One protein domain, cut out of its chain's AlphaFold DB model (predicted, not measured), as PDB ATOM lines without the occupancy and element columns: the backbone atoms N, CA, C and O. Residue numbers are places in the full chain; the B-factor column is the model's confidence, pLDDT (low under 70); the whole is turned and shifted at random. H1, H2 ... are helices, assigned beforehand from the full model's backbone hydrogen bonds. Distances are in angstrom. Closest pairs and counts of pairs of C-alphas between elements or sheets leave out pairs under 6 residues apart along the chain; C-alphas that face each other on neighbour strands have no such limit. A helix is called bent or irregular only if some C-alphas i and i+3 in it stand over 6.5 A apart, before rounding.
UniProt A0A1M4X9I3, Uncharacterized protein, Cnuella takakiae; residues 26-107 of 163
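This is residues 26 to 107 of the 163 residues of an uncharacterized protein of Cnuella takakiae (UniProt A0A1M4X9I3). Picture one long helix, H1, sticking out as a free arm from a small head made of two helices side by side, H2 and H5, which run opposite ways. H3 turns across one end of this pair, and the short H4 and a loop lie beyond it. You are looking at 82 printed residues with five named helices, H1 to H5 in order along the chain, and no named strand; the class is all helix. The whole is extended, with a radius of gyration of the C-alphas of 22.7 A and spans of 78 by 29 by 15 A, the arm H1 making much of the length.

Find C-alpha 26 at (40.101, -34.568, -9.664); from there H1, residues 26 to 53, runs 41.1 A to C-alpha 53 at (16.715, -29.070, -42.997). After a tight link, H2 takes residues 57 to 67 over 15.7 A. Another tight link leads to H3, residues 69 to 76, which is neither bent nor irregular, but only just: C-alphas 73 and 76 are 6.1 A apart. Next comes H4, residues 78 to 81, which is irregular, with C-alphas 78 and 81 7.6 A apart. Look last for H5, residues 90 to 105, which runs 22.2 A and ends at C-alpha 105, at (20.522, -21.904, -58.451).

Start at H1, which touches no helix; H1 and H2 meet only through their link. H1 is apart from H3, H4 and H5. Go on to H2, which touches residues 93 to 100 alone of H5, the closest C-alphas being those of Tyr 65 and Leu 93, 6.9 A apart. These two helices run opposite ways at a shallow tilt of 11 degrees. H3 only just touches H5, with 3 pairs of C-alphas within 8 A, through residues 90 to 92 alone of H5; the closest are those of Leu 76 and Gln 92, at 7.2 A. Their lines are about perpendicular, at 86 degrees. H4 is close to H3 but not clearly touching it, with the C-alphas of Arg 74 and Lys 80 closest at 7.1 A. In H1, H2, H3 and H5 you will find every O i to N i+4 pair within hydrogen-bond range; H4 is too short for such a pair, and its one O i to N i+3 pair is not within range.

The two C-alphas farthest apart, those of Leu 26 and Gln 84, are 78.3 A apart. Residues 26 to 56, 81 to 86 and 102 to 107 stand free. The printed part has no cut, and no link is long; the link from H4 to H5, 8 residues, is short. Read the B-factor column: the mean pLDDT of the printed part is 83.5, and residues 26 to 36 and 104 to 107 are under 70.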
ATOM      1  N   LEU A  26      40.352 -33.479  -8.706       55.12
ATOM      2  CA  LEU A  26      40.101 -34.568  -9.664       55.12
ATOM      3  C   LEU A  26      38.630 -34.617 -10.116       55.12
ATOM      4  O   LEU A  26      38.349 -34.864 -11.291       55.12
ATOM      5  N   LYS A  27      37.688 -34.315  -9.210       47.78
ATOM      6  CA  LYS A  27      36.248 -34.262  -9.520       47.78
ATOM      7  C   LYS A  27      35.843 -33.004 -10.293       47.78
ATOM      8  O   LYS A  27      34.931 -33.070 -11.115       47.78
ATOM      9  N   ALA A  28      36.527 -31.877 -10.082       53.91
ATOM     10  CA  ALA A  28      36.305 -30.662 -10.867       53.91
ATOM     11  C   ALA A  28      36.756 -30.833 -12.333       53.91
ATOM     12  O   ALA A  28      36.029 -30.443 -13.247       53.91
ATOM     13  N   GLY A  29      37.898 -31.495 -12.567       50.19
ATOM     14  CA  GLY A  29      38.414 -31.769 -13.916       50.19
ATOM     15  C   GLY A  29      37.544 -32.736 -14.729       50.19
ATOM     16  O   GLY A  29      37.285 -32.496 -15.907       50.19
ATOM     17  N   THR A  30      37.015 -33.786 -14.095       56.38
ATOM     18  CA  THR A  30      36.136 -34.765 -14.764       56.38
ATOM     19  C   THR A  30      34.745 -34.207 -15.059       56.38
ATOM     20  O   THR A  30      34.214 -34.463 -16.138       56.38
ATOM     21  N   LYS A  31      34.165 -33.393 -14.168       53.12
ATOM     22  CA  LYS A  31      32.844 -32.775 -14.401       53.12
ATOM     23  C   LYS A  31      32.878 -31.718 -15.513       53.12
ATOM     24  O   LYS A  31      31.904 -31.560 -16.245       53.12
ATOM     25  N   GLN A  32      34.005 -31.020 -15.666       56.75
ATOM     26  CA  GLN A  32      34.203 -30.060 -16.753       56.75
ATOM     27  C   GLN A  32      34.495 -30.752 -18.094       56.75
ATOM     28  O   GLN A  32      34.016 -30.295 -19.132       56.75
ATOM     29  N   GLN A  33      35.204 -31.887 -18.088       56.06
ATOM     30  CA  GLN A  33      35.447 -32.684 -19.299       56.06
ATOM     31  C   GLN A  33      34.185 -33.371 -19.847       56.06
ATOM     32  O   GLN A  33      34.009 -33.398 -21.065       56.06
ATOM     33  N   THR A  34      33.284 -33.873 -18.993       59.03
ATOM     34  CA  THR A  34      32.023 -34.501 -19.442       59.03
ATOM     35  C   THR A  34      31.008 -33.483 -19.963       59.03
ATOM     36  O   THR A  34      30.317 -33.741 -20.945       59.03
ATOM     37  N   PHE A  35      30.949 -32.282 -19.382       60.12
ATOM     38  CA  PHE A  35      30.062 -31.226 -19.879       60.12
ATOM     39  C   PHE A  35      30.427 -30.790 -21.310       60.12
ATOM     40  O   PHE A  35      29.556 -30.622 -22.164       60.12
ATOM     41  N   VAL A  36      31.726 -30.683 -21.609       69.25
ATOM     42  CA  VAL A  36      32.212 -30.350 -22.955       69.25
ATOM     43  C   VAL A  36      31.953 -31.488 -23.954       69.25
ATOM     44  O   VAL A  36      31.708 -31.205 -25.127       69.25
ATOM     45  N   SER A  37      31.966 -32.764 -23.536       70.12
ATOM     46  CA  SER A  37      31.655 -33.886 -24.441       70.12
ATOM     47  C   SER A  37      30.177 -33.940 -24.829       70.12
ATOM     48  O   SER A  37      29.871 -34.151 -26.003       70.12
ATOM     49  N   GLU A  38      29.266 -33.693 -23.888       77.12
ATOM     50  CA  GLU A  38      27.823 -33.683 -24.166       77.12
ATOM     51  C   GLU A  38      27.403 -32.449 -24.980       77.12
ATOM     52  O   GLU A  38      26.659 -32.573 -25.953       77.12
ATOM     53  N   MET A  39      27.975 -31.275 -24.693       83.44
ATOM     54  CA  MET A  39      27.785 -30.064 -25.509       83.44
ATOM     55  C   MET A  39      28.249 -30.264 -26.959       83.44
ATOM     56  O   MET A  39      27.573 -29.836 -27.894       83.44
ATOM     57  N   LYS A  40      29.373 -30.963 -27.170       83.31
ATOM     58  CA  LYS A  40      29.859 -31.313 -28.516       83.31
ATOM     59  C   LYS A  40      28.907 -32.259 -29.245       83.31
ATOM     60  O   LYS A  40      28.671 -32.063 -30.430       83.31
ATOM     61  N   ARG A  41      28.337 -33.258 -28.561       87.94
ATOM     62  CA  ARG A  41      27.343 -34.170 -29.157       87.94
ATOM     63  C   ARG A  41      26.094 -33.416 -29.594       87.94
ATOM     64  O   ARG A  41      25.652 -33.593 -30.723       87.94
ATOM     65  N   ILE A  42      25.584 -32.529 -28.741       92.88
ATOM     66  CA  ILE A  42      24.441 -31.667 -29.066       92.88
ATOM     67  C   ILE A  42      24.766 -30.780 -30.275       92.88
ATOM     68  O   ILE A  42      23.977 -30.730 -31.215       92.88
ATOM     69  N   LEU A  43      25.946 -30.151 -30.311       92.31
ATOM     70  CA  LEU A  43      26.393 -29.344 -31.452       92.31
ATOM     71  C   LEU A  43      26.446 -30.158 -32.755       92.31
ATOM     72  O   LEU A  43      26.023 -29.666 -33.799       92.31
ATOM     73  N   VAL A  44      26.921 -31.407 -32.700       93.75
ATOM     74  CA  VAL A  44      26.948 -32.312 -33.860       93.75
ATOM     75  C   VAL A  44      25.534 -32.650 -34.322       93.75
ATOM     76  O   VAL A  44      25.255 -32.536 -35.513       93.75
ATOM     77  N   PHE A  45      24.620 -33.003 -33.413       94.69
ATOM     78  CA  PHE A  45      23.222 -33.245 -33.781       94.69
ATOM     79  C   PHE A  45      22.578 -32.008 -34.410       94.69
ATOM     80  O   PHE A  45      21.913 -32.132 -35.433       94.69
ATOM     81  N   ILE A  46      22.823 -30.819 -33.855       94.25
ATOM     82  CA  ILE A  46      22.328 -29.557 -34.416       94.25
ATOM     83  C   ILE A  46      22.884 -29.341 -35.826       94.25
ATOM     84  O   ILE A  46      22.111 -29.068 -36.738       94.25
ATOM     85  N   MET A  47      24.190 -29.515 -36.038       92.69
ATOM     86  CA  MET A  47      24.809 -29.391 -37.365       92.69
ATOM     87  C   MET A  47      24.196 -30.360 -38.377       92.69
ATOM     88  O   MET A  47      23.847 -29.956 -39.486       92.69
ATOM     89  N   VAL A  48      24.003 -31.620 -37.986       93.75
ATOM     90  CA  VAL A  48      23.368 -32.632 -38.841       93.75
ATOM     91  C   VAL A  48      21.927 -32.244 -39.168       93.75
ATOM     92  O   VAL A  48      21.524 -32.319 -40.326       93.75
ATOM     93  N   VAL A  49      21.154 -31.786 -38.181       92.31
ATOM     94  CA  VAL A  49      19.764 -31.360 -38.385       92.31
ATOM     95  C   VAL A  49      19.688 -30.136 -39.294       92.31
ATOM     96  O   VAL A  49      18.867 -30.129 -40.204       92.31
ATOM     97  N   LEU A  50      20.553 -29.137 -39.122       90.25
ATOM     98  CA  LEU A  50      20.597 -27.960 -39.999       90.25
ATOM     99  C   LEU A  50      20.901 -28.351 -41.451       90.25
ATOM    100  O   LEU A  50      20.237 -27.875 -42.373       90.25
ATOM    101  N   VAL A  51      21.847 -29.272 -41.649       89.75
ATOM    102  CA  VAL A  51      22.197 -29.806 -42.974       89.75
ATOM    103  C   VAL A  51      21.078 -30.670 -43.566       89.75
ATOM    104  O   VAL A  51      20.888 -30.696 -44.783       89.75
ATOM    105  N   ALA A  52      20.301 -31.357 -42.734       88.19
ATOM    106  CA  ALA A  52      19.131 -32.097 -43.186       88.19
ATOM    107  C   ALA A  52      17.979 -31.145 -43.561       88.19
ATOM    108  O   ALA A  52      17.348 -31.329 -44.600       88.19
ATOM    109  N   LEU A  53      17.757 -30.080 -42.778       86.44
ATOM    110  CA  LEU A  53      16.715 -29.070 -42.997       86.44
ATOM    111  C   LEU A  53      16.826 -28.372 -44.352       86.44
ATOM    112  O   LEU A  53      15.818 -28.256 -45.047       86.44
ATOM    113  N   GLN A  54      18.035 -28.010 -44.783       82.06
ATOM    114  CA  GLN A  54      18.253 -27.470 -46.136       82.06
ATOM    115  C   GLN A  54      17.876 -28.458 -47.262       82.06
ATOM    116  O   GLN A  54      17.581 -28.034 -48.375       82.06
ATOM    117  N   SER A  55      17.838 -29.768 -46.991       81.12
ATOM    118  CA  SER A  55      17.503 -30.796 -47.990       81.12
ATOM    119  C   SER A  55      16.008 -31.132 -48.051       81.12
ATOM    120  O   SER A  55      15.554 -31.737 -49.025       81.12
ATOM    121  N   PHE A  56      15.218 -30.766 -47.034       85.62
ATOM    122  CA  PHE A  56      13.812 -31.182 -46.946       85.62
ATOM    123  C   PHE A  56      12.838 -30.354 -47.796       85.62
ATOM    124  O   PHE A  56      11.701 -30.790 -47.953       85.62
ATOM    125  N   GLY A  57      13.240 -29.221 -48.385       84.56
ATOM    126  CA  GLY A  57      12.339 -28.362 -49.177       84.56
ATOM    127  C   GLY A  57      11.584 -29.127 -50.276       84.56
ATOM    128  O   GLY A  57      10.358 -29.262 -50.219       84.56
ATOM    129  N   LYS A  58      12.322 -29.777 -51.182       87.50
ATOM    130  CA  LYS A  58      11.765 -30.621 -52.258       87.50
ATOM    131  C   LYS A  58      10.874 -31.755 -51.738       87.50
ATOM    132  O   LYS A  58       9.849 -32.077 -52.342       87.50
ATOM    133  N   TRP A  59      11.254 -32.364 -50.613       90.12
ATOM    134  CA  TRP A  59      10.494 -33.452 -49.993       90.12
ATOM    135  C   TRP A  59       9.159 -32.975 -49.427       90.12
ATOM    136  O   TRP A  59       8.146 -33.645 -49.625       90.12
ATOM    137  N   LEU A  60       9.133 -31.807 -48.782       90.69
ATOM    138  CA  LEU A  60       7.912 -31.203 -48.255       90.69
ATOM    139  C   LEU A  60       6.929 -30.858 -49.377       90.69
ATOM    140  O   LEU A  60       5.746 -31.170 -49.256       90.69
ATOM    141  N   ILE A  61       7.411 -30.307 -50.495       91.25
ATOM    142  CA  ILE A  61       6.562 -30.001 -51.658       91.25
ATOM    143  C   ILE A  61       5.938 -31.280 -52.233       91.25
ATOM    144  O   ILE A  61       4.752 -31.308 -52.575       91.25
ATOM    145  N   LEU A  62       6.724 -32.355 -52.332       92.12
ATOM    146  CA  LEU A  62       6.226 -33.632 -52.831       92.12
ATOM    147  C   LEU A  62       5.220 -34.264 -51.859       92.12
ATOM    148  O   LEU A  62       4.208 -34.809 -52.302       92.12
ATOM    149  N   LEU A  63       5.473 -34.172 -50.552       93.50
ATOM    150  CA  LEU A  63       4.582 -34.686 -49.517       93.50
ATOM    151  C   LEU A  63       3.245 -33.935 -49.507       93.50
ATOM    152  O   LEU A  63       2.197 -34.574 -49.573       93.50
ATOM    153  N   GLU A  64       3.269 -32.599 -49.521       90.81
ATOM    154  CA  GLU A  64       2.071 -31.751 -49.614       90.81
ATOM    155  C   GLU A  64       1.236 -32.117 -50.852       90.81
ATOM    156  O   GLU A  64       0.016 -32.271 -50.775       90.81
ATOM    157  N   TYR A  65       1.902 -32.332 -51.993       94.06
ATOM    158  CA  TYR A  65       1.237 -32.759 -53.219       94.06
ATOM    159  C   TYR A  65       0.585 -34.139 -53.097       94.06
ATOM    160  O   TYR A  65      -0.515 -34.335 -53.611       94.06
ATOM    161  N   ARG A  66       1.244 -35.100 -52.442       92.50
ATOM    162  CA  ARG A  66       0.717 -36.462 -52.280       92.50
ATOM    163  C   ARG A  66      -0.468 -36.513 -51.324       92.50
ATOM    164  O   ARG A  66      -1.444 -37.186 -51.642       92.50
ATOM    165  N   VAL A  67      -0.397 -35.798 -50.204       94.62
ATOM    166  CA  VAL A  67      -1.470 -35.772 -49.199       94.62
ATOM    167  C   VAL A  67      -2.704 -35.047 -49.746       94.62
ATOM    168  O   VAL A  67      -3.817 -35.548 -49.605       94.62
ATOM    169  N   ASN A  68      -2.521 -33.927 -50.458       93.44
ATOM    170  CA  ASN A  68      -3.626 -33.084 -50.935       93.44
ATOM    171  C   ASN A  68      -3.857 -33.168 -52.453       93.44
ATOM    172  O   ASN A  68      -4.365 -32.221 -53.065       93.44
ATOM    173  N   GLN A  69      -3.509 -34.290 -53.087       92.25
ATOM    174  CA  GLN A  69      -3.508 -34.404 -54.548       92.25
ATOM    175  C   GLN A  69      -4.874 -34.075 -55.176       92.25
ATOM    176  O   GLN A  69      -4.942 -33.361 -56.179       92.25
ATOM    177  N   GLU A  70      -5.970 -34.556 -54.584       90.75
ATOM    178  CA  GLU A  70      -7.327 -34.309 -55.088       90.75
ATOM    179  C   GLU A  70      -7.727 -32.834 -54.994       90.75
ATOM    180  O   GLU A  70      -8.293 -32.274 -55.936       90.75
ATOM    181  N   TYR A  71      -7.385 -32.175 -53.884       93.31
ATOM    182  CA  TYR A  71      -7.626 -30.747 -53.696       93.31
ATOM    183  C   TYR A  71      -6.853 -29.907 -54.723       93.31
ATOM    184  O   TYR A  71      -7.406 -29.001 -55.351       93.31
ATOM    185  N   ILE A  72      -5.586 -30.247 -54.956       92.75
ATOM    186  CA  ILE A  72      -4.743 -29.548 -55.932       92.75
ATOM    187  C   ILE A  72      -5.286 -29.761 -57.350       92.75
ATOM    188  O   ILE A  72      -5.357 -28.815 -58.136       92.75
ATOM    189  N   ALA A  73      -5.720 -30.982 -57.676       91.31
ATOM    190  CA  ALA A  73      -6.284 -31.307 -58.981       91.31
ATOM    191  C   ALA A  73      -7.609 -30.580 -59.264       91.31
ATOM    192  O   ALA A  73      -7.843 -30.192 -60.409       91.31
ATOM    193  N   ARG A  74      -8.462 -30.384 -58.250       89.44
ATOM    194  CA  ARG A  74      -9.791 -29.776 -58.426       89.44
ATOM    195  C   ARG A  74      -9.776 -28.242 -58.360       89.44
ATOM    196  O   ARG A  74     -10.498 -27.606 -59.123       89.44
ATOM    197  N   VAL A  75      -8.954 -27.650 -57.485       90.94
ATOM    198  CA  VAL A  75      -8.957 -26.195 -57.231       90.94
ATOM    199  C   VAL A  75      -7.836 -25.477 -57.985       90.94
ATOM    200  O   VAL A  75      -8.093 -24.492 -58.672       90.94
ATOM    201  N   LEU A  76      -6.595 -25.968 -57.887       91.88
ATOM    202  CA  LEU A  76      -5.412 -25.251 -58.383       91.88
ATOM    203  C   LEU A  76      -5.003 -25.633 -59.818       91.88
ATOM    204  O   LEU A  76      -4.213 -24.922 -60.436       91.88
ATOM    205  N   CYS A  77      -5.488 -26.755 -60.349       92.75
ATOM    206  CA  CYS A  77      -5.112 -27.231 -61.680       92.75
ATOM    207  C   CYS A  77      -5.702 -26.341 -62.789       92.75
ATOM    208  O   CYS A  77      -6.922 -26.213 -62.933       92.75
ATOM    209  N   GLU A  78      -4.835 -25.789 -63.634       91.62
ATOM    210  CA  GLU A  78      -5.229 -25.034 -64.832       91.62
ATOM    211  C   GLU A  78      -5.748 -25.952 -65.954       91.62
ATOM    212  O   GLU A  78      -6.714 -25.631 -66.639       91.62
ATOM    213  N   ASN A  79      -5.195 -27.165 -66.066       90.62
ATOM    214  CA  ASN A  79      -5.539 -28.146 -67.103       90.62
ATOM    215  C   ASN A  79      -6.791 -28.981 -66.779       90.62
ATOM    216  O   ASN A  79      -7.007 -30.035 -67.380       90.62
ATOM    217  N   LYS A  80      -7.634 -28.528 -65.842       86.62
ATOM    218  CA  LYS A  80      -8.884 -29.215 -65.468       86.62
ATOM    219  C   LYS A  80      -9.863 -29.368 -66.638       86.62
ATOM    220  O   LYS A  80     -10.562 -30.369 -66.715       86.62
ATOM    221  N   ALA A  81      -9.851 -28.425 -67.584       86.12
ATOM    222  CA  ALA A  81     -10.695 -28.447 -68.782       86.12
ATOM    223  C   ALA A  81     -10.203 -29.418 -69.878       86.12
ATOM    224  O   ALA A  81     -10.862 -29.567 -70.902       86.12
ATOM    225  N   ARG A  82      -9.042 -30.068 -69.691       87.12
ATOM    226  CA  ARG A  82      -8.444 -31.009 -70.654       87.12
ATOM    227  C   ARG A  82      -8.206 -32.379 -69.999       87.12
ATOM    228  O   ARG A  82      -7.053 -32.747 -69.745       87.12
ATOM    229  N   PRO A  83      -9.268 -33.154 -69.710       80.50
ATOM    230  CA  PRO A  83      -9.163 -34.446 -69.023       80.50
ATOM    231  C   PRO A  83      -8.299 -35.475 -69.773       80.50
ATOM    232  O   PRO A  83      -7.660 -36.315 -69.133       80.50
ATOM    233  N   GLN A  84      -8.186 -35.362 -71.101       87.12
ATOM    234  CA  GLN A  84      -7.318 -36.195 -71.940       87.12
ATOM    235  C   GLN A  84      -5.837 -36.165 -71.517       87.12
ATOM    236  O   GLN A  84      -5.130 -37.151 -71.707       87.12
ATOM    237  N   LEU A  85      -5.375 -35.086 -70.872       86.38
ATOM    238  CA  LEU A  85      -3.986 -34.940 -70.417       86.38
ATOM    239  C   LEU A  85      -3.683 -35.682 -69.106       86.38
ATOM    240  O   LEU A  85      -2.522 -35.750 -68.703       86.38
ATOM    241  N   LYS A  86      -4.700 -36.195 -68.392       88.56
ATOM    242  CA  LYS A  86      -4.550 -36.891 -67.095       88.56
ATOM    243  C   LYS A  86      -3.605 -36.159 -66.116       88.56
ATOM    244  O   LYS A  86      -2.822 -36.787 -65.400       88.56
ATOM    245  N   CYS A  87      -3.679 -34.821 -66.075       91.06
ATOM    246  CA  CYS A  87      -2.726 -33.968 -65.352       91.06
ATOM    247  C   CYS A  87      -2.742 -34.202 -63.832       91.06
ATOM    248  O   CYS A  87      -1.681 -34.273 -63.220       91.06
ATOM    249  N   LYS A  88      -3.928 -34.340 -63.216       90.25
ATOM    250  CA  LYS A  88      -4.107 -34.578 -61.767       90.25
ATOM    251  C   LYS A  88      -3.334 -33.596 -60.858       90.25
ATOM    252  O   LYS A  88      -2.845 -33.997 -59.811       90.25
ATOM    253  N   GLY A  89      -3.189 -32.332 -61.266       91.62
ATOM    254  CA  GLY A  89      -2.482 -31.304 -60.487       91.62
ATOM    255  C   GLY A  89      -0.954 -31.273 -60.656       91.62
ATOM    256  O   GLY A  89      -0.302 -30.428 -60.047       91.62
ATOM    257  N   LYS A  90      -0.367 -32.125 -61.513       91.44
ATOM    258  CA  LYS A  90       1.089 -32.165 -61.778       91.44
ATOM    259  C   LYS A  90       1.669 -30.846 -62.306       91.44
ATOM    260  O   LYS A  90       2.843 -30.577 -62.085       91.44
ATOM    261  N   CYS A  91       0.860 -30.025 -62.981       93.19
ATOM    262  CA  CYS A  91       1.264 -28.690 -63.440       93.19
ATOM    263  C   CYS A  91       1.738 -27.807 -62.276       93.19
ATOM    264  O   CYS A  91       2.780 -27.166 -62.374       93.19
ATOM    265  N   GLN A  92       1.031 -27.840 -61.143       93.31
ATOM    266  CA  GLN A  92       1.420 -27.074 -59.965       93.31
ATOM    267  C   GLN A  92       2.654 -27.633 -59.269       93.31
ATOM    268  O   GLN A  92       3.501 -26.867 -58.820       93.31
ATOM    269  N   LEU A  93       2.786 -28.961 -59.215       93.19
ATOM    270  CA  LEU A  93       3.986 -29.593 -58.674       93.19
ATOM    271  C   LEU A  93       5.228 -29.130 -59.447       93.19
ATOM    272  O   LEU A  93       6.174 -28.634 -58.845       93.19
ATOM    273  N   MET A  94       5.188 -29.203 -60.782       91.69
ATOM    274  CA  MET A  94       6.300 -28.745 -61.620       91.69
ATOM    275  C   MET A  94       6.592 -27.253 -61.439       91.69
ATOM    276  O   MET A  94       7.755 -26.867 -61.373       91.69
ATOM    277  N   LYS A  95       5.561 -26.414 -61.292       92.00
ATOM    278  CA  LYS A  95       5.735 -24.976 -61.053       92.00
ATOM    279  C   LYS A  95       6.422 -24.683 -59.715       92.00
ATOM    280  O   LYS A  95       7.340 -23.866 -59.685       92.00
ATOM    281  N   LYS A  96       6.010 -25.356 -58.632       91.44
ATOM    282  CA  LYS A  96       6.633 -25.227 -57.303       91.44
ATOM    283  C   LYS A  96       8.097 -25.695 -57.320       91.44
ATOM    284  O   LYS A  96       8.957 -24.966 -56.837       91.44
ATOM    285  N   LEU A  97       8.391 -26.842 -57.943       91.00
ATOM    286  CA  LEU A  97       9.764 -27.366 -58.055       91.00
ATOM    287  C   LEU A  97      10.672 -26.439 -58.873       91.00
ATOM    288  O   LEU A  97      11.792 -26.159 -58.460       91.00
ATOM    289  N   ALA A  98      10.184 -25.922 -60.003       90.94
ATOM    290  CA  ALA A  98      10.957 -25.005 -60.839       90.94
ATOM    291  C   ALA A  98      11.238 -23.662 -60.138       90.94
ATOM    292  O   ALA A  98      12.267 -23.036 -60.389       90.94
ATOM    293  N   ALA A  99      10.333 -23.199 -59.270       89.62
ATOM    294  CA  ALA A  99      10.554 -21.999 -58.464       89.62
ATOM    295  C   ALA A  99      11.640 -22.221 -57.394       89.62
ATOM    296  O   ALA A  99      12.526 -21.380 -57.247       89.62
ATOM    297  N   GLU A 100      11.614 -23.369 -56.710       86.75
ATOM    298  CA  GLU A 100      12.629 -23.749 -55.717       86.75
ATOM    299  C   GLU A 100      14.011 -23.939 -56.364       86.75
ATOM    300  O   GLU A 100      15.021 -23.455 -55.852       86.75
ATOM    301  N   GLU A 101      14.062 -24.571 -57.541       86.19
ATOM    302  CA  GLU A 101      15.301 -24.749 -58.300       86.19
ATOM    303  C   GLU A 101      15.917 -23.401 -58.693       86.19
ATOM    304  O   GLU A 101      17.104 -23.182 -58.459       86.19
ATOM    305  N   LYS A 102      15.107 -22.448 -59.173       86.38
ATOM    306  CA  LYS A 102      15.572 -21.088 -59.493       86.38
ATOM    307  C   LYS A 102      16.094 -20.333 -58.269       86.38
ATOM    308  O   LYS A 102      17.096 -19.629 -58.386       86.38
ATOM    309  N   GLN A 103      15.460 -20.477 -57.104       80.38
ATOM    310  CA  GLN A 103      15.960 -19.865 -55.866       80.38
ATOM    311  C   GLN A 103      17.283 -20.489 -55.408       80.38
ATOM    312  O   GLN A 103      18.196 -19.754 -55.038       80.38
ATOM    313  N   SER A 104      17.420 -21.816 -55.490       69.50
ATOM    314  CA  SER A 104      18.662 -22.510 -55.116       69.50
ATOM    315  C   SER A 104      19.817 -22.260 -56.100       69.50
ATOM    316  O   SER A 104      20.953 -22.060 -55.679       69.50
ATOM    317  N   GLY A 105      19.531 -22.174 -57.405       63.72
ATOM    318  CA  GLY A 105      20.522 -21.904 -58.451       63.72
ATOM    319  C   GLY A 105      21.008 -20.452 -58.505       63.72
ATOM    320  O   GLY A 105      22.054 -20.181 -59.078       63.72
ATOM    321  N   SER A 106      20.296 -19.513 -57.875       55.97
ATOM    322  CA  SER A 106      20.705 -18.099 -57.830       55.97
ATOM    323  C   SER A 106      21.788 -17.811 -56.777       55.97
ATOM    324  O   SER A 106      22.406 -16.752 -56.825       55.97
ATOM    325  N   GLN A 107      22.042 -18.737 -55.840       52.41
ATOM    326  CA  GLN A 107      23.154 -18.629 -54.879       52.41
ATOM    327  C   GLN A 107      24.419 -19.388 -55.312       52.41
ATOM    328  O   GLN A 107      25.482 -19.181 -54.732       52.41
TER     329      GLN A 107